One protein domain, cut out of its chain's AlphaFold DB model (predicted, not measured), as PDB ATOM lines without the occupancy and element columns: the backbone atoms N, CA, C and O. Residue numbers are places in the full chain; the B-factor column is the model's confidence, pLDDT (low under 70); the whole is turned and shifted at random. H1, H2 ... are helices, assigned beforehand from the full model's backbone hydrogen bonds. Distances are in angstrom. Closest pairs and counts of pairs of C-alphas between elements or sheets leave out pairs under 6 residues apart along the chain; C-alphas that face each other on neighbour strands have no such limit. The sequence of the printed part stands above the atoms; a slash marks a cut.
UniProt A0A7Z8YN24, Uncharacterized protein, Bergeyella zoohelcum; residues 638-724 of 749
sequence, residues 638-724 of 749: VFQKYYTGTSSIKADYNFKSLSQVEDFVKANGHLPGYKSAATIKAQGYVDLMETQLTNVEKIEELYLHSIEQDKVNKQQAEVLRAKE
ATOM      1  N   VAL A 638     191.927 180.687 226.673       93.94
ATOM      2  CA  VAL A 638     192.646 181.388 225.601       93.94
ATOM      3  C   VAL A 638     193.928 181.991 226.166       93.94
ATOM      4  O   VAL A 638     195.030 181.633 225.731       93.94
ATOM      5  N   PHE A 639     193.809 182.816 227.210       94.94
ATOM      6  CA  PHE A 639     194.966 183.361 227.920       94.94
ATOM      7  C   PHE A 639     195.803 182.268 228.601       94.94
ATOM      8  O   PHE A 639     197.032 182.289 228.488       94.94
ATOM      9  N   GLN A 640     195.173 181.284 229.259       93.31
ATOM     10  CA  GLN A 640     195.894 180.187 229.924       93.31
ATOM     11  C   GLN A 640     196.788 179.426 228.930       93.31
ATOM     12  O   GLN A 640     197.981 179.234 229.190       93.31
ATOM     13  N   LYS A 641     196.239 179.050 227.767       94.12
ATOM     14  CA  LYS A 641     196.952 178.337 226.701       94.12
ATOM     15  C   LYS A 641     198.082 179.175 226.123       94.12
ATOM     16  O   LYS A 641     199.175 178.645 225.940       94.12
ATOM     17  N   TYR A 642     197.839 180.457 225.856       93.06
ATOM     18  CA  TYR A 642     198.836 181.346 225.258       93.06
ATOM     19  C   TYR A 642     200.044 181.582 226.177       93.06
ATOM     20  O   TYR A 642     201.185 181.463 225.735       93.06
ATOM     21  N   TYR A 643     199.820 181.861 227.466       92.69
ATOM     22  CA  TYR A 643     200.910 182.180 228.398       92.69
ATOM     23  C   TYR A 643     201.587 180.957 229.035       92.69
ATOM     24  O   TYR A 643     202.741 181.066 229.447       92.69
ATOM     25  N   THR A 644     200.913 179.802 229.126       91.81
ATOM     26  CA  THR A 644     201.463 178.594 229.787       91.81
ATOM     27  C   THR A 644     201.695 177.405 228.847       91.81
ATOM     28  O   THR A 644     202.217 176.375 229.272       91.81
ATOM     29  N   GLY A 645     201.277 177.497 227.579       89.94
ATOM     30  CA  GLY A 645     201.327 176.407 226.590       89.94
ATOM     31  C   GLY A 645     200.256 175.317 226.770       89.94
ATOM     32  O   GLY A 645     200.025 174.504 225.865       89.94
ATOM     33  N   THR A 646     199.548 175.297 227.903       88.94
ATOM     34  CA  THR A 646     198.528 174.292 228.241       88.94
ATOM     35  C   THR A 646     197.250 174.952 228.763       88.94
ATOM     36  O   THR A 646     197.264 176.106 229.176       88.94
ATOM     37  N   SER A 647     196.122 174.241 228.729       90.50
ATOM     38  CA  SER A 647     194.919 174.665 229.448       90.50
ATOM     39  C   SER A 647     194.279 173.476 230.149       90.50
ATOM     40  O   SER A 647     194.125 172.408 229.557       90.50
ATOM     41  N   SER A 648     193.900 173.680 231.410       88.25
ATOM     42  CA  SER A 648     193.123 172.727 232.209       88.25
ATOM     43  C   SER A 648     191.614 172.852 231.980       88.25
ATOM     44  O   SER A 648     190.869 171.964 232.375       88.25
ATOM     45  N   ILE A 649     191.172 173.957 231.371       88.00
ATOM     46  CA  ILE A 649     189.764 174.261 231.088       88.00
ATOM     47  C   ILE A 649     189.377 173.714 229.702       88.00
ATOM     48  O   ILE A 649     188.313 173.117 229.554       88.00
ATOM     49  N   LYS A 650     190.251 173.860 228.692       88.62
ATOM     50  CA  LYS A 650     190.041 173.349 227.322       88.62
ATOM     51  C   LYS A 650     191.371 172.904 226.698       88.62
ATOM     52  O   LYS A 650     192.072 173.683 226.053       88.62
ATOM     53  N   ALA A 651     191.755 171.651 226.940       87.75
ATOM     54  CA  ALA A 651     193.088 171.131 226.604       87.75
ATOM     55  C   ALA A 651     193.401 171.102 225.093       87.75
ATOM     56  O   ALA A 651     194.564 171.238 224.700       87.75
ATOM     57  N   ASP A 652     192.369 170.952 224.260       89.75
ATOM     58  CA  ASP A 652     192.410 170.917 222.794       89.75
ATOM     59  C   ASP A 652     192.344 172.310 222.137       89.75
ATOM     60  O   ASP A 652     192.454 172.422 220.913       89.75
ATOM     61  N   TYR A 653     192.203 173.385 222.925       91.69
ATOM     62  CA  TYR A 653     192.243 174.745 222.399       91.69
ATOM     63  C   TYR A 653     193.620 175.080 221.809       91.69
ATOM     64  O   TYR A 653     194.665 174.796 222.400       91.69
ATOM     65  N   ASN A 654     193.614 175.725 220.641       89.56
ATOM     66  CA  ASN A 654     194.809 176.137 219.917       89.56
ATOM     67  C   ASN A 654     194.634 177.567 219.394       89.56
ATOM     68  O   ASN A 654     193.838 177.801 218.483       89.56
ATOM     69  N   PHE A 655     195.415 178.497 219.949       93.25
ATOM     70  CA  PHE A 655     195.509 179.875 219.470       93.25
ATOM     71  C   PHE A 655     196.035 179.895 218.028       93.25
ATOM     72  O   PHE A 655     197.047 179.257 217.723       93.25
ATOM     73  N   LYS A 656     195.332 180.594 217.133       93.12
ATOM     74  CA  LYS A 656     195.675 180.705 215.707       93.12
ATOM     75  C   LYS A 656     196.421 182.007 215.451       93.12
ATOM     76  O   LYS A 656     196.093 183.018 216.053       93.12
ATOM     77  N   SER A 657     197.369 182.016 214.518       93.19
ATOM     78  CA  SER A 657     197.940 183.281 214.035       93.19
ATOM     79  C   SER A 657     196.945 184.027 213.136       93.19
ATOM     80  O   SER A 657     196.100 183.401 212.495       93.19
ATOM     81  N   LEU A 658     197.084 185.352 213.006       93.75
ATOM     82  CA  LEU A 658     196.227 186.157 212.119       93.75
ATOM     83  C   LEU A 658     196.191 185.632 210.673       93.75
ATOM     84  O   LEU A 658     195.129 185.634 210.062       93.75
ATOM     85  N   SER A 659     197.302 185.099 210.152       94.19
ATOM     86  CA  SER A 659     197.346 184.453 208.828       94.19
ATOM     87  C   SER A 659     196.486 183.180 208.772       94.19
ATOM     88  O   SER A 659     195.727 183.001 207.825       94.19
ATOM     89  N   GLN A 660     196.519 182.332 209.805       95.31
ATOM     90  CA  GLN A 660     195.661 181.142 209.881       95.31
ATOM     91  C   GLN A 660     194.174 181.493 210.058       95.31
ATOM     92  O   GLN A 660     193.305 180.726 209.637       95.31
ATOM     93  N   VAL A 661     193.870 182.623 210.707       94.31
ATOM     94  CA  VAL A 661     192.503 183.159 210.802       94.31
ATOM     95  C   VAL A 661     192.053 183.701 209.444       94.31
ATOM     96  O   VAL A 661     190.949 183.378 209.011       94.31
ATOM     97  N   GLU A 662     192.903 184.454 208.743       95.19
ATOM     98  CA  GLU A 662     192.625 184.987 207.405       95.19
ATOM     99  C   GLU A 662     192.332 183.867 206.394       95.19
ATOM    100  O   GLU A 662     191.318 183.923 205.695       95.19
ATOM    101  N   ASP A 663     193.158 182.817 206.361       96.81
ATOM    102  CA  ASP A 663     192.952 181.651 205.495       96.81
ATOM    103  C   ASP A 663     191.630 180.931 205.805       96.81
ATOM    104  O   ASP A 663     190.878 180.570 204.895       96.81
ATOM    105  N   PHE A 664     191.291 180.777 207.093       96.06
ATOM    106  CA  PHE A 664     190.014 180.190 207.499       96.06
ATOM    107  C   PHE A 664     188.821 181.053 207.062       96.06
ATOM    108  O   PHE A 664     187.844 180.515 206.536       96.06
ATOM    109  N   VAL A 665     188.894 182.373 207.251       94.81
ATOM    110  CA  VAL A 665     187.822 183.311 206.875       94.81
ATOM    111  C   VAL A 665     187.638 183.349 205.357       94.81
ATOM    112  O   VAL A 665     186.498 183.300 204.897       94.81
ATOM    113  N   LYS A 666     188.723 183.347 204.570       95.31
ATOM    114  CA  LYS A 666     188.664 183.242 203.098       95.31
ATOM    115  C   LYS A 666     187.978 181.957 202.631       95.31
ATOM    116  O   LYS A 666     187.231 181.996 201.659       95.31
ATOM    117  N   ALA A 667     188.222 180.835 203.311       95.94
ATOM    118  CA  ALA A 667     187.650 179.541 202.944       95.94
ATOM    119  C   ALA A 667     186.190 179.346 203.403       95.94
ATOM    120  O   ALA A 667     185.423 178.688 202.703       95.94
ATOM    121  N   ASN A 668     185.798 179.892 204.563       93.94
ATOM    122  CA  ASN A 668     184.515 179.574 205.217       93.94
ATOM    123  C   ASN A 668     183.530 180.755 205.303       93.94
ATOM    124  O   ASN A 668     182.356 180.554 205.610       93.94
ATOM    125  N   GLY A 669     183.974 181.993 205.061       91.94
ATOM    126  CA  GLY A 669     183.130 183.195 205.128       91.94
ATOM    127  C   GLY A 669     182.700 183.614 206.542       91.94
ATOM    128  O   GLY A 669     181.860 184.500 206.685       91.94
ATOM    129  N   HIS A 670     183.255 182.998 207.588       92.62
ATOM    130  CA  HIS A 670     183.016 183.340 208.992       92.62
ATOM    131  C   HIS A 670     184.271 183.101 209.844       92.62
ATOM    132  O   HIS A 670     185.205 182.420 209.421       92.62
ATOM    133  N   LEU A 671     184.292 183.657 211.058       93.81
ATOM    134  CA  LEU A 671     185.394 183.476 212.004       93.81
ATOM    135  C   LEU A 671     185.469 182.027 212.539       93.81
ATOM    136  O   LEU A 671     184.426 181.372 212.680       93.81
ATOM    137  N   PRO A 672     186.673 181.525 212.892       91.31
ATOM    138  CA  PRO A 672     186.834 180.245 213.579       91.31
ATOM    139  C   PRO A 672     186.069 180.216 214.908       91.31
ATOM    140  O   PRO A 672     186.214 181.121 215.727       91.31
ATOM    141  N   GLY A 673     185.291 179.157 215.139       88.25
ATOM    142  CA  GLY A 673     184.482 178.972 216.351       88.25
ATOM    143  C   GLY A 673     183.005 179.343 216.186       88.25
ATOM    144  O   GLY A 673     182.170 178.759 216.867       88.25
ATOM    145  N   TYR A 674     182.650 180.223 215.241       91.81
ATOM    146  CA  TYR A 674     181.242 180.458 214.900       91.81
ATOM    147  C   TYR A 674     180.710 179.406 213.926       91.81
ATOM    148  O   TYR A 674     181.424 178.918 213.048       91.81
ATOM    149  N   LYS A 675     179.412 179.120 214.040       90.75
ATOM    150  CA  LYS A 675     178.638 178.391 213.029       90.75
ATOM    151  C   LYS A 675     178.410 179.277 211.801       90.75
ATOM    152  O   LYS A 675     178.166 180.475 211.930       90.75
ATOM    153  N   SER A 676     178.423 178.680 210.609       92.62
ATOM    154  CA  SER A 676     178.097 179.403 209.375       92.62
ATOM    155  C   SER A 676     176.638 179.889 209.375       92.62
ATOM    156  O   SER A 676     175.763 179.265 209.981       92.62
ATOM    157  N   ALA A 677     176.336 180.957 208.629       91.62
ATOM    158  CA  ALA A 677     174.962 181.449 208.485       91.62
ATOM    159  C   ALA A 677     174.003 180.380 207.913       91.62
ATOM    160  O   ALA A 677     172.835 180.324 208.296       91.62
ATOM    161  N   ALA A 678     174.499 179.489 207.044       92.12
ATOM    162  CA  ALA A 678     173.735 178.347 206.540       92.12
ATOM    163  C   ALA A 678     173.428 177.326 207.652       92.12
ATOM    164  O   ALA A 678     172.301 176.840 207.741       92.12
ATOM    165  N   THR A 679     174.394 177.054 208.536       91.56
ATOM    166  CA  THR A 679     174.219 176.185 209.711       91.56
ATOM    167  C   THR A 679     173.198 176.768 210.687       91.56
ATOM    168  O   THR A 679     172.295 176.052 211.103       91.56
ATOM    169  N   ILE A 680     173.280 178.066 211.003       91.12
ATOM    170  CA  ILE A 680     172.324 178.744 211.898       91.12
ATOM    171  C   ILE A 680     170.913 178.735 211.289       91.12
ATOM    172  O   ILE A 680     169.941 178.431 211.976       91.12
ATOM    173  N   LYS A 681     170.787 178.985 209.976       90.00
ATOM    174  CA  LYS A 681     169.497 178.908 209.272       90.00
ATOM    175  C   LYS A 681     168.899 177.495 209.287       90.00
ATOM    176  O   LYS A 681     167.688 177.368 209.416       90.00
ATOM    177  N   ALA A 682     169.726 176.454 209.168       90.25
ATOM    178  CA  ALA A 682     169.287 175.061 209.276       90.25
ATOM    179  C   ALA A 682     168.939 174.655 210.723       90.25
ATOM    180  O   ALA A 682     168.016 173.874 210.928       90.25
ATOM    181  N   GLN A 683     169.646 175.209 211.716       87.56
ATOM    182  CA  GLN A 683     169.359 175.045 213.146       87.56
ATOM    183  C   GLN A 683     168.045 175.743 213.552       87.56
ATOM    184  O   GLN A 683     167.369 175.286 214.468       87.56
ATOM    185  N   GLY A 684     167.664 176.828 212.871       85.94
ATOM    186  CA  GLY A 684     166.384 177.526 213.053       85.94
ATOM    187  C   GLY A 684     166.323 178.479 214.254       85.94
ATOM    188  O   GLY A 684     165.358 179.227 214.383       85.94
ATOM    189  N   TYR A 685     167.353 178.499 215.102       81.88
ATOM    190  CA  TYR A 685     167.490 179.407 216.243       81.88
ATOM    191  C   TYR A 685     168.953 179.820 216.450       81.88
ATOM    192  O   TYR A 685     169.877 179.115 216.040       81.88
ATOM    193  N   VAL A 686     169.157 180.953 217.124       84.56
ATOM    194  CA  VAL A 686     170.469 181.382 217.630       84.56
ATOM    195  C   VAL A 686     170.563 180.985 219.098       84.56
ATOM    196  O   VAL A 686     169.735 181.406 219.903       84.56
ATOM    197  N   ASP A 687     171.568 180.189 219.457       84.81
ATOM    198  CA  ASP A 687     171.892 179.952 220.862       84.81
ATOM    199  C   ASP A 687     172.660 181.168 221.400       84.81
ATOM    200  O   ASP A 687     173.812 181.422 221.033       84.81
ATOM    201  N   LEU A 688     171.987 181.961 222.235       83.06
ATOM    202  CA  LEU A 688     172.544 183.186 222.808       83.06
ATOM    203  C   LEU A 688     173.726 182.910 223.749       83.06
ATOM    204  O   LEU A 688     174.628 183.741 223.835       83.06
ATOM    205  N   MET A 689     173.751 181.758 224.430       81.88
ATOM    206  CA  MET A 689     174.823 181.411 225.366       81.88
ATOM    207  C   MET A 689     176.065 180.923 224.617       81.88
ATOM    208  O   MET A 689     177.166 181.396 224.897       81.88
ATOM    209  N   GLU A 690     175.889 180.027 223.640       84.31
ATOM    210  CA  GLU A 690     176.963 179.578 222.740       84.31
ATOM    211  C   GLU A 690     177.598 180.785 222.039       84.31
ATOM    212  O   GLU A 690     178.809 180.980 222.119       84.31
ATOM    213  N   THR A 691     176.767 181.658 221.457       87.38
ATOM    214  CA  THR A 691     177.227 182.882 220.786       87.38
ATOM    215  C   THR A 691     177.997 183.790 221.745       87.38
ATOM    216  O   THR A 691     179.064 184.281 221.386       87.38
ATOM    217  N   GLN A 692     177.511 183.996 222.975       87.00
ATOM    218  CA  GLN A 692     178.184 184.868 223.940       87.00
ATOM    219  C   GLN A 692     179.519 184.296 224.438       87.00
ATOM    220  O   GLN A 692     180.469 185.058 224.611       87.00
ATOM    221  N   LEU A 693     179.634 182.978 224.620       87.62
ATOM    222  CA  LEU A 693     180.914 182.339 224.951       87.62
ATOM    223  C   LEU A 693     181.901 182.425 223.777       87.62
ATOM    224  O   LEU A 693     183.067 182.754 223.989       87.62
ATOM    225  N   THR A 694     181.446 182.215 222.536       90.56
ATOM    226  CA  THR A 694     182.287 182.390 221.338       90.56
ATOM    227  C   THR A 694     182.733 183.845 221.159       90.56
ATOM    228  O   THR A 694     183.893 184.077 220.822       90.56
ATOM    229  N   ASN A 695     181.860 184.824 221.441       91.88
ATOM    230  CA  ASN A 695     182.217 186.247 221.447       91.88
ATOM    231  C   ASN A 695     183.393 186.509 222.399       91.88
ATOM    232  O   ASN A 695     184.356 187.162 222.008       91.88
ATOM    233  N   VAL A 696     183.333 185.983 223.629       92.31
ATOM    234  CA  VAL A 696     184.405 186.158 224.622       92.31
ATOM    235  C   VAL A 696     185.693 185.443 224.180       92.31
ATOM    236  O   VAL A 696     186.738 186.087 224.191       92.31
ATOM    237  N   GLU A 697     185.630 184.206 223.654       92.44
ATOM    238  CA  GLU A 697     186.808 183.509 223.081       92.44
ATOM    239  C   GLU A 697     187.498 184.374 222.005       92.44
ATOM    240  O   GLU A 697     188.715 184.556 222.036       92.44
ATOM    241  N   LYS A 698     186.732 184.967 221.074       94.62
ATOM    242  CA  LYS A 698     187.299 185.827 220.017       94.62
ATOM    243  C   LYS A 698     187.830 187.162 220.542       94.62
ATOM    244  O   LYS A 698     188.788 187.690 219.983       94.62
ATOM    245  N   ILE A 699     187.214 187.729 221.579       94.81
ATOM    246  CA  ILE A 699     187.679 188.974 222.204       94.81
ATOM    247  C   ILE A 699     189.033 188.746 222.886       94.81
ATOM    248  O   ILE A 699     189.944 189.551 222.692       94.81
ATOM    249  N   GLU A 700     189.207 187.640 223.615       94.88
ATOM    250  CA  GLU A 700     190.499 187.277 224.214       94.88
ATOM    251  C   GLU A 700     191.578 187.047 223.144       94.88
ATOM    252  O   GLU A 700     192.685 187.580 223.261       94.88
ATOM    253  N   GLU A 701     191.241 186.352 222.050       94.69
ATOM    254  CA  GLU A 701     192.142 186.176 220.901       94.69
ATOM    255  C   GLU A 701     192.567 187.518 220.278       94.69
ATOM    256  O   GLU A 701     193.751 187.748 220.014       94.69
ATOM    257  N   LEU A 702     191.618 188.441 220.089       95.12
ATOM    258  CA  LEU A 702     191.881 189.776 219.552       95.12
ATOM    259  C   LEU A 702     192.760 190.617 220.491       95.12
ATOM    260  O   LEU A 702     193.639 191.342 220.017       95.12
ATOM    261  N   TYR A 703     192.562 190.518 221.809       95.81
ATOM    262  CA  TYR A 703     193.428 191.182 222.788       95.81
ATOM    263  C   TYR A 703     194.857 190.633 222.747       95.81
ATOM    264  O   TYR A 703     195.798 191.427 222.770       95.81
ATOM    265  N   LEU A 704     195.040 189.314 222.614       95.25
ATOM    266  CA  LEU A 704     196.368 188.714 222.445       95.25
ATOM    267  C   LEU A 704     197.072 189.237 221.189       95.25
ATOM    268  O   LEU A 704     198.187 189.748 221.299       95.25
ATOM    269  N   HIS A 705     196.406 189.223 220.032       95.25
ATOM    270  CA  HIS A 705     196.961 189.795 218.799       95.25
ATOM    271  C   HIS A 705     197.242 191.300 218.906       95.25
ATOM    272  O   HIS A 705     198.237 191.784 218.371       95.25
ATOM    273  N   SER A 706     196.415 192.051 219.635       94.38
ATOM    274  CA  SER A 706     196.651 193.480 219.880       94.38
ATOM    275  C   SER A 706     197.891 193.714 220.753       94.38
ATOM    276  O   SER A 706     198.654 194.646 220.504       94.38
ATOM    277  N   ILE A 707     198.139 192.844 221.739       93.75
ATOM    278  CA  ILE A 707     199.347 192.858 222.578       93.75
ATOM    279  C   ILE A 707     200.589 192.438 221.772       93.75
ATOM    280  O   ILE A 707     201.660 193.020 221.955       93.75
ATOM    281  N   GLU A 708     200.475 191.455 220.874       92.12
ATOM    282  CA  GLU A 708     201.538 191.106 219.917       92.12
ATOM    283  C   GLU A 708     201.865 192.298 219.003       92.12
ATOM    284  O   GLU A 708     203.031 192.678 218.876       92.12
ATOM    285  N   GLN A 709     200.844 192.942 218.434       93.44
ATOM    286  CA  GLN A 709     201.005 194.089 217.542       93.44
ATOM    287  C   GLN A 709     201.609 195.306 218.256       93.44
ATOM    288  O   GLN A 709     202.491 195.955 217.701       93.44
ATOM    289  N   ASP A 710     201.203 195.608 219.494       94.38
ATOM    290  CA  ASP A 710     201.805 196.680 220.301       94.38
ATOM    291  C   ASP A 710     203.283 196.398 220.629       94.38
ATOM    292  O   ASP A 710     204.120 197.297 220.515       94.38
ATOM    293  N   LYS A 711     203.649 195.144 220.938       93.38
ATOM    294  CA  LYS A 711     205.061 194.746 221.101       93.38
ATOM    295  C   LYS A 711     205.862 194.967 219.817       93.38
ATOM    296  O   LYS A 711     206.946 195.548 219.880       93.38
ATOM    297  N   VAL A 712     205.327 194.553 218.667       92.94
ATOM    298  CA  VAL A 712     205.964 194.766 217.356       92.94
ATOM    299  C   VAL A 712     206.086 196.260 217.044       92.94
ATOM    300  O   VAL A 712     207.159 196.707 216.648       92.94
ATOM    301  N   ASN A 713     205.046 197.058 217.294       92.06
ATOM    302  CA  ASN A 713     205.063 198.508 217.083       92.06
ATOM    303  C   ASN A 713     206.099 199.206 217.979       92.06
ATOM    304  O   ASN A 713     206.819 200.090 217.514       92.06
ATOM    305  N   LYS A 714     206.231 198.791 219.247       93.44
ATOM    306  CA  LYS A 714     207.257 199.300 220.174       93.44
ATOM    307  C   LYS A 714     208.670 198.943 219.714       93.44
ATOM    308  O   LYS A 714     209.518 199.829 219.658       93.44
ATOM    309  N   GLN A 715     208.903 197.697 219.296       92.25
ATOM    310  CA  GLN A 715     210.184 197.280 218.713       92.25
ATOM    311  C   GLN A 715     210.509 198.054 217.427       92.25
ATOM    312  O   GLN A 715     211.635 198.516 217.251       92.25
ATOM    313  N   GLN A 716     209.527 198.263 216.543       91.81
ATOM    314  CA  GLN A 716     209.700 199.088 215.345       91.81
ATOM    315  C   GLN A 716     210.034 200.542 215.701       91.81
ATOM    316  O   GLN A 716     210.931 201.113 215.086       91.81
ATOM    317  N   ALA A 717     209.383 201.123 216.714       91.81
ATOM    318  CA  ALA A 717     209.679 202.472 217.198       91.81
ATOM    319  C   ALA A 717     211.090 202.592 217.805       91.81
ATOM    320  O   ALA A 717     211.766 203.596 217.589       91.81
ATOM    321  N   GLU A 718     211.577 201.575 218.520       92.88
ATOM    322  CA  GLU A 718     212.964 201.526 219.010       92.88
ATOM    323  C   GLU A 718     213.976 201.414 217.860       92.88
ATOM    324  O   GLU A 718     214.962 202.153 217.834       92.88
ATOM    325  N   VAL A 719     213.706 200.563 216.863       92.19
ATOM    326  CA  VAL A 719     214.524 200.452 215.642       92.19
ATOM    327  C   VAL A 719     214.518 201.759 214.839       92.19
ATOM    328  O   VAL A 719     215.555 202.141 214.296       92.19
ATOM    329  N   LEU A 720     213.385 202.465 214.774       91.88
ATOM    330  CA  LEU A 720     213.270 203.787 214.149       91.88
ATOM    331  C   LEU A 720     214.130 204.823 214.881       91.88
ATOM    332  O   LEU A 720     214.993 205.416 214.241       91.88
ATOM    333  N   ARG A 721     214.016 204.948 216.211       91.62
ATOM    334  CA  ARG A 721     214.873 205.851 217.011       91.62
ATOM    335  C   ARG A 721     216.364 205.546 216.853       91.62
ATOM    336  O   ARG A 721     217.178 206.462 216.756       91.62
ATOM    337  N   ALA A 722     216.739 204.265 216.809       90.69
ATOM    338  CA  ALA A 722     218.126 203.859 216.586       90.69
ATOM    339  C   ALA A 722     218.630 204.270 215.189       90.69
ATOM    340  O   ALA A 722     219.769 204.720 215.049       90.69
ATOM    341  N   LYS A 723     217.777 204.173 214.158       91.94
ATOM    342  CA  LYS A 723     218.079 204.667 212.805       91.94
ATOM    343  C   LYS A 723     218.160 206.193 212.752       91.94
ATOM    344  O   LYS A 723     219.105 206.700 212.161       91.94
ATOM    345  N   GLU A 724     217.240 206.914 213.389       92.12
ATOM    346  CA  GLU A 724     217.252 208.384 213.479       92.12
ATOM    347  C   GLU A 724     218.526 208.893 214.165       92.12
ATOM    348  O   GLU A 724     219.215 209.755 213.625       92.12
TER     349      GLU A 724
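This is residues 638 to 724 of the 749 residues of an uncharacterized protein of Bergeyella zoohelcum (UniProt A0A7Z8YN24). What shape? One long helix, H4, makes the length, its residues 706 to 724 sticking out; H1 packs on it. What builds it? The printed part has 87 residues, four named helices, H1 to H4, and no named strand: all helix. It is loose, with radius of gyration of the C-alphas 17.0 A, spanning 59 by 31 by 19 A.

Where are the helices? H1 is residues 638 to 644, H2 658 to 668, H3 677 to 683 and H4 688 to 724, 52.2 A long. And the ends? C-alpha 638 is at (192.646, 181.388, 225.601) and C-alpha 724 at (217.252, 208.384, 213.479).

What touches H4? H1 does, at a steep tilt of 51 degrees; the closest C-alphas, of Val 638 and Glu 700, are 6.4 A apart. H2 is close but not clearly touching, H3 apart. And the backbones? In each helix, every O i to N i+4 pair is within hydrogen-bond range.

Any cut? The printed part has no cut; the H1 to H2 link is long. Low pLDDT? No printed residue is under 70.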